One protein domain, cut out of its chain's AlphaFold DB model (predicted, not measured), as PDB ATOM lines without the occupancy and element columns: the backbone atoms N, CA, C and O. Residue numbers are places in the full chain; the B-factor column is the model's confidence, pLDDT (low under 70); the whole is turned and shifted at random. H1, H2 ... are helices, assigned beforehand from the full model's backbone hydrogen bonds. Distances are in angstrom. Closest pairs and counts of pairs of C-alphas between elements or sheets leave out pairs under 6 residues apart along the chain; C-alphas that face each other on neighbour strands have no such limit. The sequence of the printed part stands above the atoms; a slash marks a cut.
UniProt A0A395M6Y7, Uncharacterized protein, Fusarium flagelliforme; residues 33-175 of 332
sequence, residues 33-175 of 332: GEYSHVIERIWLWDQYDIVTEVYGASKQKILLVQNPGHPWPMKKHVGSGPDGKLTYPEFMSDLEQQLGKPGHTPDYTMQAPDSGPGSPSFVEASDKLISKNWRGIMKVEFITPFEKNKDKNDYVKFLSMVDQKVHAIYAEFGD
ATOM      1  N   GLY A  33     171.829 108.720 125.356       74.19
ATOM      2  CA  GLY A  33     172.169 108.945 126.766       74.19
ATOM      3  C   GLY A  33     173.474 109.700 126.976       74.19
ATOM      4  O   GLY A  33     173.505 110.730 127.646       74.19
ATOM      5  N   GLU A  34     174.557 109.211 126.381       84.56
ATOM      6  CA  GLU A  34     175.877 109.835 126.485       84.56
ATOM      7  C   GLU A  34     175.899 111.249 125.889       84.56
ATOM      8  O   GLU A  34     176.505 112.152 126.466       84.56
ATOM      9  N   TYR A  35     175.199 111.470 124.772       87.06
ATOM     10  CA  TYR A  35     175.116 112.796 124.163       87.06
ATOM     11  C   TYR A  35     174.354 113.792 125.052       87.06
ATOM     12  O   TYR A  35     174.783 114.937 125.188       87.06
ATOM     13  N   SER A  36     173.283 113.361 125.740       86.81
ATOM     14  CA  SER A  36     172.559 114.222 126.695       86.81
ATOM     15  C   SER A  36     173.503 114.811 127.745       86.81
ATOM     16  O   SER A  36     173.514 116.015 127.981       86.81
ATOM     17  N   HIS A  37     174.368 113.975 128.313       89.62
ATOM     18  CA  HIS A  37     175.293 114.358 129.366       89.62
ATOM     19  C   HIS A  37     176.365 115.343 128.897       89.62
ATOM     20  O   HIS A  37     176.839 116.154 129.696       89.62
ATOM     21  N   VAL A  38     176.740 115.295 127.621       92.75
ATOM     22  CA  VAL A  38     177.650 116.265 127.005       92.75
ATOM     23  C   VAL A  38     176.988 117.641 126.939       92.75
ATOM     24  O   VAL A  38     177.558 118.623 127.416       92.75
ATOM     25  N   ILE A  39     175.753 117.712 126.437       92.56
ATOM     26  CA  ILE A  39     175.017 118.978 126.318       92.56
ATOM     27  C   ILE A  39     174.690 119.570 127.699       92.56
ATOM     28  O   ILE A  39     174.805 120.779 127.896       92.56
ATOM     29  N   GLU A  40     174.363 118.733 128.687       93.88
ATOM     30  CA  GLU A  40     174.130 119.170 130.071       93.88
ATOM     31  C   GLU A  40     175.355 119.852 130.697       93.88
ATOM     32  O   GLU A  40     175.205 120.843 131.412       93.88
ATOM     33  N   ARG A  41     176.570 119.367 130.402       95.00
ATOM     34  CA  ARG A  41     177.817 119.996 130.868       95.00
ATOM     35  C   ARG A  41     178.008 121.376 130.261       95.00
ATOM     36  O   ARG A  41     178.357 122.311 130.978       95.00
ATOM     37  N   ILE A  42     177.759 121.506 128.957       95.44
ATOM     38  CA  ILE A  42     177.849 122.788 128.245       95.44
ATOM     39  C   ILE A  42     176.835 123.782 128.822       95.44
ATOM     40  O   ILE A  42     177.185 124.926 129.100       95.44
ATOM     41  N   TRP A  43     175.601 123.338 129.079       95.50
ATOM     42  CA  TRP A  43     174.597 124.170 129.742       95.50
ATOM     43  C   TRP A  43     175.042 124.613 131.136       95.50
ATOM     44  O   TRP A  43     174.896 125.788 131.475       95.50
ATOM     45  N   LEU A  44     175.621 123.706 131.927       95.69
ATOM     46  CA  LEU A  44     176.076 124.015 133.280       95.69
ATOM     47  C   LEU A  44     177.255 124.996 133.291       95.69
ATOM     48  O   LEU A  44     177.327 125.833 134.190       95.69
ATOM     49  N   TRP A  45     178.136 124.938 132.287       95.94
ATOM     50  CA  TRP A  45     179.163 125.959 132.082       95.94
ATOM     51  C   TRP A  45     178.543 127.343 131.902       95.94
ATOM     52  O   TRP A  45     178.968 128.282 132.565       95.94
ATOM     53  N   ASP A  46     177.519 127.485 131.058       95.31
ATOM     54  CA  ASP A  46     176.874 128.787 130.871       95.31
ATOM     55  C   ASP A  46     176.281 129.317 132.185       95.31
ATOM     56  O   ASP A  46     176.410 130.505 132.474       95.31
ATOM     57  N   GLN A  47     175.732 128.440 133.030       95.50
ATOM     58  CA  GLN A  47     175.226 128.841 134.347       95.50
ATOM     59  C   GLN A  47     176.355 129.256 135.303       95.50
ATOM     60  O   GLN A  47     176.230 130.256 136.013       95.50
ATOM     61  N   TYR A  48     177.466 128.512 135.314       95.56
ATOM     62  CA  TYR A  48     178.673 128.861 136.071       95.56
ATOM     63  C   TYR A  48     179.195 130.242 135.677       95.56
ATOM     64  O   TYR A  48     179.479 131.085 136.531       95.56
ATOM     65  N   ASP A  49     179.311 130.464 134.373       95.56
ATOM     66  CA  ASP A  49     179.885 131.661 133.786       95.56
ATOM     67  C   ASP A  49     179.051 132.893 134.154       95.56
ATOM     68  O   ASP A  49     179.600 133.874 134.643       95.56
ATOM     69  N   ILE A  50     177.716 132.806 134.059       95.31
ATOM     70  CA  ILE A  50     176.803 133.879 134.495       95.31
ATOM     71  C   ILE A  50     177.032 134.242 135.963       95.31
ATOM     72  O   ILE A  50     177.218 135.407 136.312       95.31
ATOM     73  N   VAL A  51     177.001 133.238 136.840       94.81
ATOM     74  CA  VAL A  51     177.084 133.451 138.288       94.81
ATOM     75  C   VAL A  51     178.430 134.058 138.673       94.81
ATOM     76  O   VAL A  51     178.487 134.957 139.515       94.81
ATOM     77  N   THR A  52     179.512 133.547 138.091       95.19
ATOM     78  CA  THR A  52     180.868 133.992 138.418       95.19
ATOM     79  C   THR A  52     181.199 135.356 137.840       95.19
ATOM     80  O   THR A  52     181.879 136.114 138.522       95.19
ATOM     81  N   GLU A  53     180.694 135.707 136.657       93.88
ATOM     82  CA  GLU A  53     180.845 137.058 136.109       93.88
ATOM     83  C   GLU A  53     180.109 138.099 136.960       93.88
ATOM     84  O   GLU A  53     180.680 139.127 137.321       93.88
ATOM     85  N   VAL A  54     178.864 137.818 137.356       92.88
ATOM     86  CA  VAL A  54     178.040 138.795 138.086       92.88
ATOM     87  C   VAL A  54     178.489 138.962 139.539       92.88
ATOM     88  O   VAL A  54     178.594 140.087 140.029       92.88
ATOM     89  N   TYR A  55     178.761 137.863 140.247       91.00
ATOM     90  CA  TYR A  55     179.065 137.912 141.682       91.00
ATOM     91  C   TYR A  55     180.554 137.770 142.019       91.00
ATOM     92  O   TYR A  55     180.948 138.095 143.141       91.00
ATOM     93  N   GLY A  56     181.385 137.312 141.083       92.38
ATOM     94  CA  GLY A  56     182.774 136.928 141.328       92.38
ATOM     95  C   GLY A  56     182.909 135.461 141.753       92.38
ATOM     96  O   GLY A  56     182.129 134.942 142.561       92.38
ATOM     97  N   ALA A  57     183.934 134.780 141.236       92.75
ATOM     98  CA  ALA A  57     184.132 133.343 141.444       92.75
ATOM     99  C   ALA A  57     184.374 132.947 142.909       92.75
ATOM    100  O   ALA A  57     183.876 131.915 143.355       92.75
ATOM    101  N   SER A  58     185.045 133.796 143.687       88.88
ATOM    102  CA  SER A  58     185.290 133.571 145.118       88.88
ATOM    103  C   SER A  58     184.053 133.746 146.006       88.88
ATOM    104  O   SER A  58     184.058 133.332 147.167       88.88
ATOM    105  N   LYS A  59     182.979 134.354 145.484       86.56
ATOM    106  CA  LYS A  59     181.755 134.665 146.242       86.56
ATOM    107  C   LYS A  59     180.573 133.768 145.889       86.56
ATOM    108  O   LYS A  59     179.602 133.732 146.649       86.56
ATOM    109  N   GLN A  60     180.622 133.060 144.762       87.06
ATOM    110  CA  GLN A  60     179.544 132.162 144.363       87.06
ATOM    111  C   GLN A  60     179.445 130.950 145.303       87.06
ATOM    112  O   GLN A  60     180.450 130.422 145.773       87.06
ATOM    113  N   LYS A  61     178.217 130.504 145.585       85.81
ATOM    114  CA  LYS A  61     177.932 129.404 146.526       85.81
ATOM    115  C   LYS A  61     177.019 128.327 145.936       85.81
ATOM    116  O   LYS A  61     176.308 127.665 146.681       85.81
ATOM    117  N   ILE A  62     176.962 128.216 144.614       84.12
ATOM    118  CA  ILE A  62     175.917 127.458 143.915       84.12
ATOM    119  C   ILE A  62     176.476 126.166 143.336       84.12
ATOM    120  O   ILE A  62     175.871 125.113 143.506       84.12
ATOM    121  N   LEU A  63     177.604 126.232 142.628       88.81
ATOM    122  CA  LEU A  63     178.159 125.075 141.933       88.81
ATOM    123  C   LEU A  63     179.681 125.195 141.830       88.81
ATOM    124  O   LEU A  63     180.177 126.268 141.510       88.81
ATOM    125  N   LEU A  64     180.418 124.124 142.132       89.25
ATOM    126  CA  LEU A  64     181.887 124.129 142.249       89.25
ATOM    127  C   LEU A  64     182.387 125.263 143.162       89.25
ATOM    128  O   LEU A  64     183.131 126.151 142.746       89.25
ATOM    129  N   VAL A  65     181.894 125.288 144.404       90.31
ATOM    130  CA  VAL A  65     182.228 126.341 145.376       90.31
ATOM    131  C   VAL A  65     183.708 126.280 145.727       90.31
ATOM    132  O   VAL A  65     184.194 125.252 146.192       90.31
ATOM    133  N   GLN A  66     184.415 127.396 145.539       92.81
ATOM    134  CA  GLN A  66     185.844 127.475 145.818       92.81
ATOM    135  C   GLN A  66     186.151 127.139 147.282       92.81
ATOM    136  O   GLN A  66     185.601 127.726 148.215       92.81
ATOM    137  N   ASN A  67     187.094 126.224 147.473       91.12
ATOM    138  CA  ASN A  67     187.634 125.839 148.765       91.12
ATOM    139  C   ASN A  67     189.163 125.687 148.666       91.12
ATOM    140  O   ASN A  67     189.686 124.570 148.697       91.12
ATOM    141  N   PRO A  68     189.922 126.794 148.537       91.56
ATOM    142  CA  PRO A  68     191.373 126.746 148.327       91.56
ATOM    143  C   PRO A  68     192.129 125.998 149.437       91.56
ATOM    144  O   PRO A  68     193.182 125.406 149.181       91.56
ATOM    145  N   GLY A  69     191.579 126.001 150.656       89.94
ATOM    146  CA  GLY A  69     192.121 125.302 151.821       89.94
ATOM    147  C   GLY A  69     191.816 123.803 151.865       89.94
ATOM    148  O   GLY A  69     192.306 123.125 152.767       89.94
ATOM    149  N   HIS A  70     191.032 123.260 150.926       90.31
ATOM    150  CA  HIS A  70     190.712 121.839 150.929       90.31
ATOM    151  C   HIS A  70     191.986 120.999 150.721       90.31
ATOM    152  O   HIS A  70     192.747 121.258 149.782       90.31
ATOM    153  N   PRO A  71     192.236 119.960 151.544       89.25
ATOM    154  CA  PRO A  71     193.458 119.161 151.436       89.25
ATOM    155  C   PRO A  71     193.561 118.405 150.104       89.25
ATOM    156  O   PRO A  71     194.656 118.107 149.637       89.25
ATOM    157  N   TRP A  72     192.423 118.097 149.481       86.12
ATOM    158  CA  TRP A  72     192.359 117.342 148.231       86.12
ATOM    159  C   TRP A  72     192.267 118.325 147.058       86.12
ATOM    160  O   TRP A  72     191.268 119.044 146.992       86.12
ATOM    161  N   PRO A  73     193.247 118.357 146.130       87.12
ATOM    162  CA  PRO A  73     193.297 119.339 145.042       87.12
ATOM    163  C   PRO A  73     192.031 119.396 144.181       87.12
ATOM    164  O   PRO A  73     191.527 120.478 143.907       87.12
ATOM    165  N   MET A  74     191.467 118.234 143.845       85.94
ATOM    166  CA  MET A  74     190.223 118.107 143.074       85.94
ATOM    167  C   MET A  74     188.998 118.726 143.758       85.94
ATOM    168  O   MET A  74     188.003 118.977 143.116       85.94
ATOM    169  N   LYS A  75     189.039 118.983 145.064       87.19
ATOM    170  CA  LYS A  75     187.923 119.574 145.820       87.19
ATOM    171  C   LYS A  75     188.129 121.062 146.106       87.19
ATOM    172  O   LYS A  75     187.393 121.653 146.891       87.19
ATOM    173  N   LYS A  76     189.169 121.666 145.516       91.50
ATOM    174  CA  LYS A  76     189.454 123.092 145.690       91.50
ATOM    175  C   LYS A  76     188.592 123.968 144.792       91.50
ATOM    176  O   LYS A  76     188.265 125.072 145.209       91.50
ATOM    177  N   HIS A  77     188.249 123.498 143.593       93.19
ATOM    178  CA  HIS A  77     187.437 124.236 142.616       93.19
ATOM    179  C   HIS A  77     187.984 125.633 142.264       93.19
ATOM    180  O   HIS A  77     187.223 126.561 142.004       93.19
ATOM    181  N   VAL A  78     189.313 125.801 142.285       94.69
ATOM    182  CA  VAL A  78     190.002 127.060 141.957       94.69
ATOM    183  C   VAL A  78     190.685 126.916 140.600       94.69
ATOM    184  O   VAL A  78     191.489 126.001 140.416       94.69
ATOM    185  N   GLY A  79     190.364 127.817 139.674       94.88
ATOM    186  CA  GLY A  79     190.968 127.904 138.345       94.88
ATOM    187  C   GLY A  79     192.031 128.987 138.218       94.88
ATOM    188  O   GLY A  79     192.402 129.647 139.190       94.88
ATOM    189  N   SER A  80     192.509 129.167 136.991       94.88
ATOM    190  CA  SER A  80     193.540 130.151 136.637       94.88
ATOM    191  C   SER A  80     192.996 131.536 136.273       94.88
ATOM    192  O   SER A  80     193.779 132.467 136.089       94.88
ATOM    193  N   GLY A  81     191.675 131.696 136.164       93.75
ATOM    194  CA  GLY A  81     191.033 132.966 135.842       93.75
ATOM    195  C   GLY A  81     191.006 133.971 137.006       93.75
ATOM    196  O   GLY A  81     191.406 133.653 138.132       93.75
ATOM    197  N   PRO A  82     190.495 135.192 136.758       92.06
ATOM    198  CA  PRO A  82     190.341 136.227 137.782       92.06
ATOM    199  C   PRO A  82     189.579 135.716 139.010       92.06
ATOM    200  O   PRO A  82     188.612 134.968 138.876       92.06
ATOM    201  N   ASP A  83     190.030 136.090 140.210       91.12
ATOM    202  CA  ASP A  83     189.486 135.611 141.491       91.12
ATOM    203  C   ASP A  83     189.403 134.075 141.612       91.12
ATOM    204  O   ASP A  83     188.542 133.531 142.309       91.12
ATOM    205  N   GLY A  84     190.280 133.350 140.909       94.19
ATOM    206  CA  GLY A  84     190.288 131.888 140.882       94.19
ATOM    207  C   GLY A  84     189.162 131.277 140.047       94.19
ATOM    208  O   GLY A  84     188.805 130.113 140.254       94.19
ATOM    209  N   LYS A  85     188.541 132.048 139.148       96.50
ATOM    210  CA  LYS A  85     187.510 131.549 138.234       96.50
ATOM    211  C   LYS A  85     188.058 130.407 137.376       96.50
ATOM    212  O   LYS A  85     189.162 130.494 136.842       96.50
ATOM    213  N   LEU A  86     187.268 129.351 137.218       96.94
ATOM    214  CA  LEU A  86     187.554 128.271 136.281       96.94
ATOM    215  C   LEU A  86     187.365 128.779 134.851       96.94
ATOM    216  O   LEU A  86     186.312 129.309 134.497       96.94
ATOM    217  N   THR A  87     188.374 128.587 134.014       96.44
ATOM    218  CA  THR A  87     188.213 128.662 132.560       96.44
ATOM    219  C   THR A  87     187.360 127.486 132.067       96.44
ATOM    220  O   THR A  87     187.219 126.482 132.762       96.44
ATOM    221  N   TYR A  88     186.810 127.561 130.852       96.31
ATOM    222  CA  TYR A  88     186.037 126.458 130.260       96.31
ATOM    223  C   TYR A  88     186.732 125.078 130.336       96.31
ATOM    224  O   TYR A  88     186.113 124.127 130.822       96.31
ATOM    225  N   PRO A  89     188.007 124.922 129.916       96.62
ATOM    226  CA  PRO A  89     188.696 123.634 130.008       96.62
ATOM    227  C   PRO A  89     188.911 123.169 131.451       96.62
ATOM    228  O   PRO A  89     188.806 121.973 131.729       96.62
ATOM    229  N   GLU A  90     189.189 124.087 132.378       97.31
ATOM    230  CA  GLU A  90     189.331 123.763 133.800       97.31
ATOM    231  C   GLU A  90     188.000 123.325 134.400       97.31
ATOM    232  O   GLU A  90     187.967 122.321 135.099       97.31
ATOM    233  N   PHE A  91     186.907 124.016 134.076       96.88
ATOM    234  CA  PHE A  91     185.560 123.675 134.520       96.88
ATOM    235  C   PHE A  91     185.154 122.279 134.051       96.88
ATOM    236  O   PHE A  91     184.762 121.444 134.862       96.88
ATOM    237  N   MET A  92     185.312 121.987 132.757       96.12
ATOM    238  CA  MET A  92     184.991 120.665 132.211       96.12
ATOM    239  C   MET A  92     185.857 119.567 132.840       96.12
ATOM    240  O   MET A  92     185.369 118.491 133.180       96.12
ATOM    241  N   SER A  93     187.137 119.865 133.061       94.69
ATOM    242  CA  SER A  93     188.059 118.979 133.762       94.69
ATOM    243  C   SER A  93     187.679 118.770 135.234       94.69
ATOM    244  O   SER A  93     187.878 117.678 135.770       94.69
ATOM    245  N   ASP A  94     187.162 119.796 135.904       94.44
ATOM    246  CA  ASP A  94     186.729 119.737 137.299       94.44
ATOM    247  C   ASP A  94     185.451 118.905 137.439       94.44
ATOM    248  O   ASP A  94     185.384 118.039 138.306       94.44
ATOM    249  N   LEU A  95     184.489 119.029 136.513       93.12
ATOM    250  CA  LEU A  95     183.301 118.159 136.476       93.12
ATOM    251  C   LEU A  95     183.658 116.662 136.403       93.12
ATOM    252  O   LEU A  95     182.964 115.827 136.985       93.12
ATOM    253  N   GLU A  96     184.769 116.324 135.747       91.69
ATOM    254  CA  GLU A  96     185.315 114.962 135.667       91.69
ATOM    255  C   GLU A  96     186.287 114.619 136.813       91.69
ATOM    256  O   GLU A  96     186.926 113.559 136.835       91.69
ATOM    257  N   GLN A  97     186.398 115.508 137.802       91.25
ATOM    258  CA  GLN A  97     187.274 115.409 138.970       91.25
ATOM    259  C   GLN A  97     188.745 115.254 138.583       91.25
ATOM    260  O   GLN A  97     189.506 114.602 139.295       91.25
ATOM    261  N   GLN A  98     189.141 115.745 137.409       92.19
ATOM    262  CA  GLN A  98     190.509 115.664 136.896       92.19
ATOM    263  C   GLN A  98     191.322 116.915 137.241       92.19
ATOM    264  O   GLN A  98     192.548 116.848 137.296       92.19
ATOM    265  N   LEU A  99     190.664 118.048 137.508       92.31
ATOM    266  CA  LEU A  99     191.364 119.278 137.868       92.31
ATOM    267  C   LEU A  99     192.197 119.083 139.147       92.31
ATOM    268  O   LEU A  99     191.724 118.551 140.149       92.31
ATOM    269  N   GLY A 100     193.468 119.483 139.097       88.06
ATOM    270  CA  GLY A 100     194.401 119.348 140.217       88.06
ATOM    271  C   GLY A 100     194.901 117.923 140.483       88.06
ATOM    272  O   GLY A 100     195.687 117.733 141.415       88.06
ATOM    273  N   LYS A 101     194.495 116.913 139.698       90.69
ATOM    274  CA  LYS A 101     195.100 115.580 139.794       90.69
ATOM    275  C   LYS A 101     196.551 115.607 139.296       90.69
ATOM    276  O   LYS A 101     196.818 116.198 138.248       90.69
ATOM    277  N   PRO A 102     197.490 114.934 139.987       88.31
ATOM    278  CA  PRO A 102     198.863 114.806 139.508       88.31
ATOM    279  C   PRO A 102     198.921 114.218 138.094       88.31
ATOM    280  O   PRO A 102     198.285 113.203 137.817       88.31
ATOM    281  N   GLY A 103     199.688 114.859 137.210       87.44
ATOM    282  CA  GLY A 103     199.859 114.422 135.820       87.44
ATOM    283  C   GLY A 103     198.712 114.787 134.873       87.44
ATOM    284  O   GLY A 103     198.802 114.472 133.689       87.44
ATOM    285  N   HIS A 104     197.662 115.464 135.351       91.50
ATOM    286  CA  HIS A 104     196.588 115.972 134.501       91.50
ATOM    287  C   HIS A 104     196.738 117.473 134.251       91.50
ATOM    288  O   HIS A 104     196.830 118.263 135.191       91.50
ATOM    289  N   THR A 105     196.680 117.866 132.980       92.00
ATOM    290  CA  THR A 105     196.634 119.270 132.558       92.00
ATOM    291  C   THR A 105     195.323 119.510 131.811       92.00
ATOM    292  O   THR A 105     195.009 118.735 130.901       92.00
ATOM    293  N   PRO A 106     194.549 120.560 132.154       94.50
ATOM    294  CA  PRO A 106     193.378 120.945 131.375       94.50
ATOM    295  C   PRO A 106     193.730 121.137 129.894       94.50
ATOM    296  O   PRO A 106     194.771 121.693 129.548       94.50
ATOM    297  N   ASP A 107     192.859 120.664 129.006       93.88
ATOM    298  CA  ASP A 107     193.052 120.807 127.564       93.88
ATOM    299  C   ASP A 107     192.607 122.202 127.121       93.88
ATOM    300  O   ASP A 107     191.456 122.404 126.745       93.88
ATOM    301  N   TYR A 108     193.528 123.163 127.153       92.69
ATOM    302  CA  TYR A 108     193.258 124.555 126.781       92.69
ATOM    303  C   TYR A 108     192.945 124.771 125.291       92.69
ATOM    304  O   TYR A 108     192.633 125.890 124.894       92.69
ATOM    305  N   THR A 109     192.969 123.718 124.461       90.81
ATOM    306  CA  THR A 109     192.389 123.785 123.108       90.81
ATOM    307  C   THR A 109     190.861 123.718 123.131       90.81
ATOM    308  O   THR A 109     190.216 124.026 122.133       90.81
ATOM    309  N   MET A 110     190.261 123.320 124.259       91.69
ATOM    310  CA  MET A 110     188.816 123.358 124.450       91.69
ATOM    311  C   MET A 110     188.349 124.785 124.723       91.69
ATOM    312  O   MET A 110     188.838 125.450 125.633       91.69
ATOM    313  N   GLN A 111     187.334 125.211 123.982       91.69
ATOM    314  CA  GLN A 111     186.704 126.515 124.138       91.69
ATOM    315  C   GLN A 111     185.197 126.348 124.310       91.69
ATOM    316  O   GLN A 111     184.608 125.388 123.805       91.69
ATOM    317  N   ALA A 112     184.586 127.285 125.034       92.06
ATOM    318  CA  ALA A 112     183.141 127.325 125.185       92.06
ATOM    319  C   ALA A 112     182.487 127.584 123.819       92.06
ATOM    320  O   ALA A 112     182.936 128.497 123.112       92.06
ATOM    321  N   PRO A 113     181.447 126.821 123.441       91.56
ATOM    322  CA  PRO A 113     180.807 126.999 122.150       91.56
ATOM    323  C   PRO A 113     180.081 128.338 122.052       91.56
ATOM    324  O   PRO A 113     179.559 128.838 123.051       91.56
ATOM    325  N   ASP A 114     180.039 128.889 120.839       86.50
ATOM    326  CA  ASP A 114     179.308 130.113 120.483       86.50
ATOM    327  C   ASP A 114     179.558 131.284 121.464       86.50
ATOM    328  O   ASP A 114     178.652 132.049 121.807       86.50
ATOM    329  N   SER A 115     180.794 131.405 121.963       80.62
ATOM    330  CA  SER A 115     181.224 132.423 122.936       80.62
ATOM    331  C   SER A 115     181.835 133.674 122.295       80.62
ATOM    332  O   SER A 115     182.104 134.647 122.998       80.62
ATOM    333  N   GLY A 116     182.021 133.683 120.971       78.31
ATOM    334  CA  GLY A 116     182.492 134.844 120.217       78.31
ATOM    335  C   GLY A 116     183.090 134.474 118.854       78.31
ATOM    336  O   GLY A 116     183.063 133.312 118.450       78.31
ATOM    337  N   PRO A 117     183.653 135.444 118.115       79.62
ATOM    338  CA  PRO A 117     184.330 135.170 116.852       79.62
ATOM    339  C   PRO A 117     185.442 134.124 117.020       79.62
ATOM    340  O   PRO A 117     186.335 134.288 117.848       79.62
ATOM    341  N   GLY A 118     185.387 133.055 116.226       83.38
ATOM    342  CA  GLY A 118     186.362 131.961 116.278       83.38
ATOM    343  C   GLY A 118     186.112 130.915 117.369       83.38
ATOM    344  O   GLY A 118     186.879 129.958 117.443       83.38
ATOM    345  N   SER A 119     185.056 131.052 118.183       89.19
ATOM    346  CA  SER A 119     184.647 129.986 119.100       89.19
ATOM    347  C   SER A 119     184.089 128.787 118.323       89.19
ATOM    348  O   SER A 119     183.446 128.996 117.290       89.19
ATOM    349  N   PRO A 120     184.262 127.551 118.822       92.94
ATOM    350  CA  PRO A 120     183.687 126.374 118.189       92.94
ATOM    351  C   PRO A 120     182.159 126.443 118.197       92.94
ATOM    352  O   PRO A 120     181.547 127.024 119.093       92.94
ATOM    353  N   SER A 121     181.539 125.777 117.233       90.94
ATOM    354  CA  SER A 121     180.115 125.466 117.281       90.94
ATOM    355  C   SER A 121     179.796 124.509 118.435       90.94
ATOM    356  O   SER A 121     180.659 123.785 118.947       90.94
ATOM    357  N   PHE A 122     178.516 124.420 118.812       89.06
ATOM    358  CA  PHE A 122     178.047 123.406 119.766       89.06
ATOM    359  C   PHE A 122     178.435 121.975 119.381       89.06
ATOM    360  O   PHE A 122     178.731 121.169 120.263       89.06
ATOM    361  N   VAL A 123     178.433 121.657 118.084       89.19
ATOM    362  CA  VAL A 123     178.790 120.322 117.588       89.19
ATOM    363  C   VAL A 123     180.266 120.051 117.840       89.19
ATOM    364  O   VAL A 123     180.596 119.065 118.489       89.19
ATOM    365  N   GLU A 124     181.145 120.973 117.448       91.81
ATOM    366  CA  GLU A 124     182.592 120.829 117.640       91.81
ATOM    367  C   GLU A 124     182.972 120.744 119.125       91.81
ATOM    368  O   GLU A 124     183.793 119.912 119.518       91.81
ATOM    369  N   ALA A 125     182.340 121.557 119.980       92.88
ATOM    370  CA  ALA A 125     182.544 121.479 121.425       92.88
ATOM    371  C   ALA A 125     182.067 120.133 122.003       92.88
ATOM    372  O   ALA A 125     182.735 119.559 122.869       92.88
ATOM    373  N   SER A 126     180.944 119.607 121.507       92.19
ATOM    374  CA  SER A 126     180.406 118.309 121.926       92.19
ATOM    375  C   SER A 126     181.309 117.156 121.489       92.19
ATOM    376  O   SER A 126     181.643 116.301 122.307       92.19
ATOM    377  N   ASP A 127     181.784 117.164 120.243       90.69
ATOM    378  CA  ASP A 127     182.704 116.154 119.709       90.69
ATOM    379  C   ASP A 127     184.025 116.136 120.483       90.69
ATOM    380  O   ASP A 127     184.570 115.073 120.806       90.69
ATOM    381  N   LYS A 128     184.516 117.315 120.879       92.69
ATOM    382  CA  LYS A 128     185.693 117.429 121.740       92.69
ATOM    383  C   LYS A 128     185.457 116.783 123.110       92.69
ATOM    384  O   LYS A 128     186.320 116.042 123.566       92.69
ATOM    385  N   LEU A 129     184.297 116.974 123.740       93.31
ATOM    386  CA  LEU A 129     183.955 116.293 125.001       93.31
ATOM    387  C   LEU A 129     183.822 114.771 124.821       93.31
ATOM    388  O   LEU A 129     184.344 113.995 125.624       93.31
ATOM    389  N   ILE A 130     183.193 114.331 123.731       91.38
ATOM    390  CA  ILE A 130     183.016 112.915 123.385       91.38
ATOM    391  C   ILE A 130     184.362 112.218 123.175       91.38
ATOM    392  O   ILE A 130     184.572 111.132 123.720       91.38
ATOM    393  N   SER A 131     185.281 112.842 122.430       90.38
ATOM    394  CA  SER A 131     186.627 112.310 122.163       90.38
ATOM    395  C   SER A 131     187.470 112.153 123.431       90.38
ATOM    396  O   SER A 131     188.335 111.283 123.497       90.38
ATOM    397  N   LYS A 132     187.179 112.940 124.472       90.50
ATOM    398  CA  LYS A 132     187.805 112.831 125.800       90.50
ATOM    399  C   LYS A 132     187.103 111.831 126.718       90.50
ATOM    400  O   LYS A 132     187.525 111.654 127.857       90.50
ATOM    401  N   ASN A 133     186.051 111.172 126.229       90.12
ATOM    402  CA  ASN A 133     185.176 110.291 126.996       90.12
ATOM    403  C   ASN A 133     184.450 111.005 128.159       90.12
ATOM    404  O   ASN A 133     184.088 110.382 129.154       90.12
ATOM    405  N   TRP A 134     184.208 112.316 128.044       91.38
ATOM    406  CA  TRP A 134     183.516 113.137 129.053       91.38
ATOM    407  C   TRP A 134     182.007 113.170 128.795       91.38
ATOM    408  O   TRP A 134     181.387 114.219 128.632       91.38
ATOM    409  N   ARG A 135     181.427 111.973 128.703       88.25
ATOM    410  CA  ARG A 135     180.029 111.726 128.310       88.25
ATOM    411  C   ARG A 135     179.232 110.930 129.349       88.25
ATOM    412  O   ARG A 135     178.114 110.495 129.094       88.25
ATOM    413  N   GLY A 136     179.825 110.719 130.524       85.19
ATOM    414  CA  GLY A 136     179.210 109.993 131.632       85.19
ATOM    415  C   GLY A 136     178.237 110.844 132.449       85.19
ATOM    416  O   GLY A 136     178.094 112.050 132.253       85.19
ATOM    417  N   ILE A 137     177.601 110.229 133.439       82.25
ATOM    418  CA  ILE A 137     176.727 110.934 134.381       82.25
ATOM    419  C   ILE A 137     177.555 111.933 135.206       82.25
ATOM    420  O   ILE A 137     178.620 111.588 135.722       82.25
ATOM    421  N   MET A 138     177.071 113.172 135.339       82.56
ATOM    422  CA  MET A 138     177.693 114.172 136.214       82.56
ATOM    423  C   MET A 138     177.591 113.736 137.679       82.56
ATOM    424  O   MET A 138     176.506 113.405 138.163       82.56
ATOM    425  N   LYS A 139     178.702 113.781 138.418       83.94
ATOM    426  CA  LYS A 139     178.712 113.424 139.844       83.94
ATOM    427  C   LYS A 139     178.262 114.616 140.687       83.94
ATOM    428  O   LYS A 139     179.085 115.369 141.191       83.94
ATOM    429  N   VAL A 140     176.948 114.800 140.814       81.81
ATOM    430  CA  VAL A 140     176.332 115.973 141.471       81.81
ATOM    431  C   VAL A 140     176.880 116.229 142.868       81.81
ATOM    432  O   VAL A 140     177.165 117.373 143.192       81.81
ATOM    433  N   GLU A 141     177.096 115.178 143.658       78.94
ATOM    434  CA  GLU A 141     177.692 115.232 145.003       78.94
ATOM    435  C   GLU A 141     179.054 115.943 145.058       78.94
ATOM    436  O   GLU A 141     179.461 116.442 146.102       78.94
ATOM    437  N   PHE A 142     179.773 115.981 143.936       82.69
ATOM    438  CA  PHE A 142     181.046 116.673 143.812       82.69
ATOM    439  C   PHE A 142     180.883 118.135 143.386       82.69
ATOM    440  O   PHE A 142     181.718 118.963 143.725       82.69
ATOM    441  N   ILE A 143     179.818 118.440 142.650       83.19
ATOM    442  CA  ILE A 143     179.560 119.753 142.050       83.19
ATOM    443  C   ILE A 143     178.797 120.654 143.026       83.19
ATOM    444  O   ILE A 143     178.958 121.873 143.035       83.19
ATOM    445  N   THR A 144     177.931 120.049 143.832       78.38
ATOM    446  CA  THR A 144     177.017 120.745 144.727       78.38
ATOM    447  C   THR A 144     177.702 121.166 146.032       78.38
ATOM    448  O   THR A 144     178.480 120.395 146.593       78.38
ATOM    449  N   PRO A 145     177.364 122.338 146.600       69.56
ATOM    450  CA  PRO A 145     177.800 122.728 147.944       69.56
ATOM    451  C   PRO A 145     177.196 121.854 149.058       69.56
ATOM    452  O   PRO A 145     177.588 121.964 150.219       69.56
ATOM    453  N   PHE A 146     176.212 121.008 148.739       62.03
ATOM    454  CA  PHE A 146     175.428 120.241 149.708       62.03
ATOM    455  C   PHE A 146     176.002 118.855 150.034       62.03
ATOM    456  O   PHE A 146     175.222 117.927 150.228       62.03
ATOM    457  N   GLU A 147     177.327 118.703 150.165       54.81
ATOM    458  CA  GLU A 147     178.028 117.414 150.395       54.81
ATOM    459  C   GLU A 147     177.446 116.516 151.518       54.81
ATOM    460  O   GLU A 147     177.793 115.341 151.622       54.81
ATOM    461  N   LYS A 148     176.566 117.042 152.383       52.91
ATOM    462  CA  LYS A 148     175.998 116.341 153.542       52.91
ATOM    463  C   LYS A 148     174.587 115.770 153.361       52.91
ATOM    464  O   LYS A 148     174.186 114.979 154.210       52.91
ATOM    465  N   ASN A 149     173.844 116.114 152.307       50.38
ATOM    466  CA  ASN A 149     172.500 115.562 152.092       50.38
ATOM    467  C   ASN A 149     172.551 114.462 151.033       50.38
ATOM    468  O   ASN A 149     172.709 114.754 149.861       50.38
ATOM    469  N   LYS A 150     172.430 113.202 151.465       52.84
ATOM    470  CA  LYS A 150     172.371 112.007 150.603       52.84
ATOM    471  C   LYS A 150     170.940 111.733 150.128       52.84
ATOM    472  O   LYS A 150     170.450 110.607 150.261       52.84
ATOM    473  N   ASP A 151     170.224 112.757 149.680       56.91
ATOM    474  CA  ASP A 151     168.849 112.546 149.249       56.91
ATOM    475  C   ASP A 151     168.832 111.928 147.848       56.91
ATOM    476  O   ASP A 151     169.577 112.300 146.950       56.91
ATOM    477  N   LYS A 152     167.900 111.006 147.597       50.62
ATOM    478  CA  LYS A 152     167.757 110.341 146.285       50.62
ATOM    479  C   LYS A 152     167.442 111.296 145.112       50.62
ATOM    480  O   LYS A 152     167.352 110.840 143.980       50.62
ATOM    481  N   ASN A 153     167.261 112.593 145.377       61.47
ATOM    482  CA  ASN A 153     166.863 113.626 144.418       61.47
ATOM    483  C   ASN A 153     167.901 114.756 144.262       61.47
ATOM    484  O   ASN A 153     167.555 115.853 143.815       61.47
ATOM    485  N   ASP A 154     169.163 114.510 144.619       75.88
ATOM    486  CA  ASP A 154     170.220 115.531 144.611       75.88
ATOM    487  C   ASP A 154     170.396 116.212 143.246       75.88
ATOM    488  O   ASP A 154     170.562 117.428 143.194       75.88
ATOM    489  N   TYR A 155     170.258 115.476 142.137       82.81
ATOM    490  CA  TYR A 155     170.338 116.035 140.779       82.81
ATOM    491  C   TYR A 155     169.227 117.055 140.484       82.81
ATOM    492  O   TYR A 155     169.508 118.177 140.064       82.81
ATOM    493  N   VAL A 156     167.965 116.708 140.752       84.94
ATOM    494  CA  VAL A 156     166.814 117.596 140.501       84.94
ATOM    495  C   VAL A 156     166.870 118.833 141.395       84.94
ATOM    496  O   VAL A 156     166.630 119.949 140.925       84.94
ATOM    497  N   LYS A 157     167.218 118.653 142.676       84.50
ATOM    498  CA  LYS A 157     167.394 119.762 143.624       84.50
ATOM    499  C   LYS A 157     168.518 120.696 143.180       84.50
ATOM    500  O   LYS A 157     168.337 121.911 143.194       84.50
ATOM    501  N   PHE A 158     169.645 120.130 142.749       87.06
ATOM    502  CA  PHE A 158     170.786 120.883 142.244       87.06
ATOM    503  C   PHE A 158     170.414 121.736 141.027       87.06
ATOM    504  O   PHE A 158     170.593 122.952 141.069       87.06
ATOM    505  N   LEU A 159     169.829 121.134 139.987       90.44
ATOM    506  CA  LEU A 159     169.418 121.876 138.791       90.44
ATOM    507  C   LEU A 159     168.389 122.965 139.113       90.44
ATOM    508  O   LEU A 159     168.498 124.076 138.601       90.44
ATOM    509  N   SER A 160     167.435 122.680 140.006       89.25
ATOM    510  CA  SER A 160     166.443 123.668 140.452       89.25
ATOM    511  C   SER A 160     167.094 124.866 141.145       89.25
ATOM    512  O   SER A 160     166.696 126.000 140.898       89.25
ATOM    513  N   MET A 161     168.094 124.634 142.000       89.06
ATOM    514  CA  MET A 161     168.825 125.705 142.681       89.06
ATOM    515  C   MET A 161     169.613 126.567 141.688       89.06
ATOM    516  O   MET A 161     169.567 127.794 141.784       89.06
ATOM    517  N   VAL A 162     170.337 125.935 140.756       92.06
ATOM    518  CA  VAL A 162     171.101 126.647 139.718       92.06
ATOM    519  C   VAL A 162     170.163 127.546 138.913       92.06
ATOM    520  O   VAL A 162     170.395 128.749 138.822       92.06
ATOM    521  N   ASP A 163     169.063 126.981 138.416       91.69
ATOM    522  CA  ASP A 163     168.058 127.691 137.626       91.69
ATOM    523  C   ASP A 163     167.404 128.847 138.402       91.69
ATOM    524  O   ASP A 163     167.330 129.965 137.901       91.69
ATOM    525  N   GLN A 164     167.002 128.632 139.661       90.62
ATOM    526  CA  GLN A 164     166.449 129.697 140.509       90.62
ATOM    527  C   GLN A 164     167.417 130.868 140.678       90.62
ATOM    528  O   GLN A 164     167.012 132.030 140.614       90.62
ATOM    529  N   LYS A 165     168.699 130.578 140.909       90.94
ATOM    530  CA  LYS A 165     169.683 131.619 141.184       90.94
ATOM    531  C   LYS A 165     170.108 132.362 139.920       90.94
ATOM    532  O   LYS A 165     170.281 133.574 139.984       90.94
ATOM    533  N   VAL A 166     170.207 131.677 138.783       92.75
ATOM    534  CA  VAL A 166     170.413 132.335 137.487       92.75
ATOM    535  C   VAL A 166     169.195 133.179 137.113       92.75
ATOM    536  O   VAL A 166     169.355 134.324 136.707       92.75
ATOM    537  N   HIS A 167     167.974 132.691 137.332       91.44
ATOM    538  CA  HIS A 167     166.769 133.483 137.093       91.44
ATOM    539  C   HIS A 167     166.721 134.755 137.956       91.44
ATOM    540  O   HIS A 167     166.364 135.819 137.458       91.44
ATOM    541  N   ALA A 168     167.152 134.680 139.220       91.94
ATOM    542  CA  ALA A 168     167.291 135.865 140.068       91.94
ATOM    543  C   ALA A 168     168.308 136.873 139.501       91.94
ATOM    544  O   ALA A 168     168.047 138.070 139.542       91.94
ATOM    545  N   ILE A 169     169.419 136.402 138.919       93.88
ATOM    546  CA  ILE A 169     170.387 137.271 138.228       93.88
ATOM    547  C   ILE A 169     169.730 137.974 137.037       93.88
ATOM    548  O   ILE A 169     169.898 139.179 136.885       93.88
ATOM    549  N   TYR A 170     168.958 137.258 136.216       92.56
ATOM    550  CA  TYR A 170     168.229 137.873 135.101       92.56
ATOM    551  C   TYR A 170     167.226 138.930 135.573       92.56
ATOM    552  O   TYR A 170     167.144 139.995 134.973       92.56
ATOM    553  N   ALA A 171     166.488 138.659 136.650       91.75
ATOM    554  CA  ALA A 171     165.519 139.604 137.199       91.75
ATOM    555  C   ALA A 171     166.179 140.857 137.804       91.75
ATOM    556  O   ALA A 171     165.621 141.945 137.714       91.75
ATOM    557  N   GLU A 172     167.349 140.708 138.427       94.06
ATOM    558  CA  GLU A 172     168.059 141.799 139.104       94.06
ATOM    559  C   GLU A 172     168.921 142.633 138.141       94.06
ATOM    560  O   GLU A 172     168.953 143.857 138.243       94.06
ATOM    561  N   PHE A 173     169.603 141.983 137.192       94.25
ATOM    562  CA  PHE A 173     170.633 142.601 136.346       94.25
ATOM    563  C   PHE A 173     170.303 142.602 134.848       94.25
ATOM    564  O   PHE A 173     171.091 143.121 134.061       94.25
ATOM    565  N   GLY A 174     169.173 142.033 134.418       89.81
ATOM    566  CA  GLY A 174     168.833 141.892 132.995       89.81
ATOM    567  C   GLY A 174     168.732 143.219 132.234       89.81
ATOM    568  O   GLY A 174     169.095 143.283 131.060       89.81
ATOM    569  N   ASP A 175     168.304 144.283 132.916       91.25
ATOM    570  CA  ASP A 175     168.199 145.632 132.351       91.25
ATOM    571  C   ASP A 175     169.429 146.513 132.613       91.25
ATOM    572  O   ASP A 175     169.519 147.612 132.062       91.25
TER     573      ASP A 175
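Overview. This is residues 33 to 175 of the 332 residues of an uncharacterized protein of Fusarium flagelliforme (UniProt A0A395M6Y7). One long helix, H1, runs through the middle, crossed by H5 on one side and by the shorter H2 and H3 on the other. Two long links, residues 56 to 87 and 96 to 121, make wide loops, mostly on the H2 side of H1, and the tiny H4 packs on the first part of H5. The printed part has 143 residues, with five named helices, H1 to H5 in that order, and no named strand. It is all helix by class, though under half of the residues, 65, are in named elements. It is compact, with a radius of gyration of the C-alphas of 14.8 A, and rounded, spanning 41 by 33 by 33 A.

Along the chain. H1, residues 33 to 55, begins at C-alpha 33 (172.169, 108.945, 126.766) and is 33.3 A long. H2, residues 88 to 95, measures 10.7 A. H3, residues 122 to 131, measures 14.2 A. H4, residues 140 to 143, measures 5.0 A. H5, residues 154 to 173, measures 28.3 A and ends at C-alpha 173 (170.633, 142.601, 136.346).

Arrangement. H1 is the hub. With residues 35 to 39 alone it touches H3, at a steep tilt of 64 degrees; the closest C-alphas, Val 38 and Ser 126, are 6.1 A apart. With residues 41 to 45 alone it touches H2, at a steep tilt of 65 degrees; the closest C-alphas, Trp 45 and Tyr 88, are 7.1 A apart. H1 runs opposite ways to both. With residues 47 to 54 alone it touches residues 162 to 169 of H5, the same way at a steep tilt of 40 degrees; the closest C-alphas, Gln 47 and Val 166, are 6.7 A apart. H5 touches H4 with residues 154 to 158 alone, the closest C-alphas, Tyr 155 and Val 140, being 6.0 A apart. H3 and H5 are apart. In H1, H2, H3 and H5 every O i to N i+4 pair is within hydrogen-bond range; H4 is too short for one.

Size, cuts and confidence. The two C-alphas farthest apart, Gly 103 and Asp 175, are 44.6 A apart. The printed part has no cut. The links H1 to H2 and H2 to H3 are long. Confidence is low at residues 145 to 153, with pLDDT under 70.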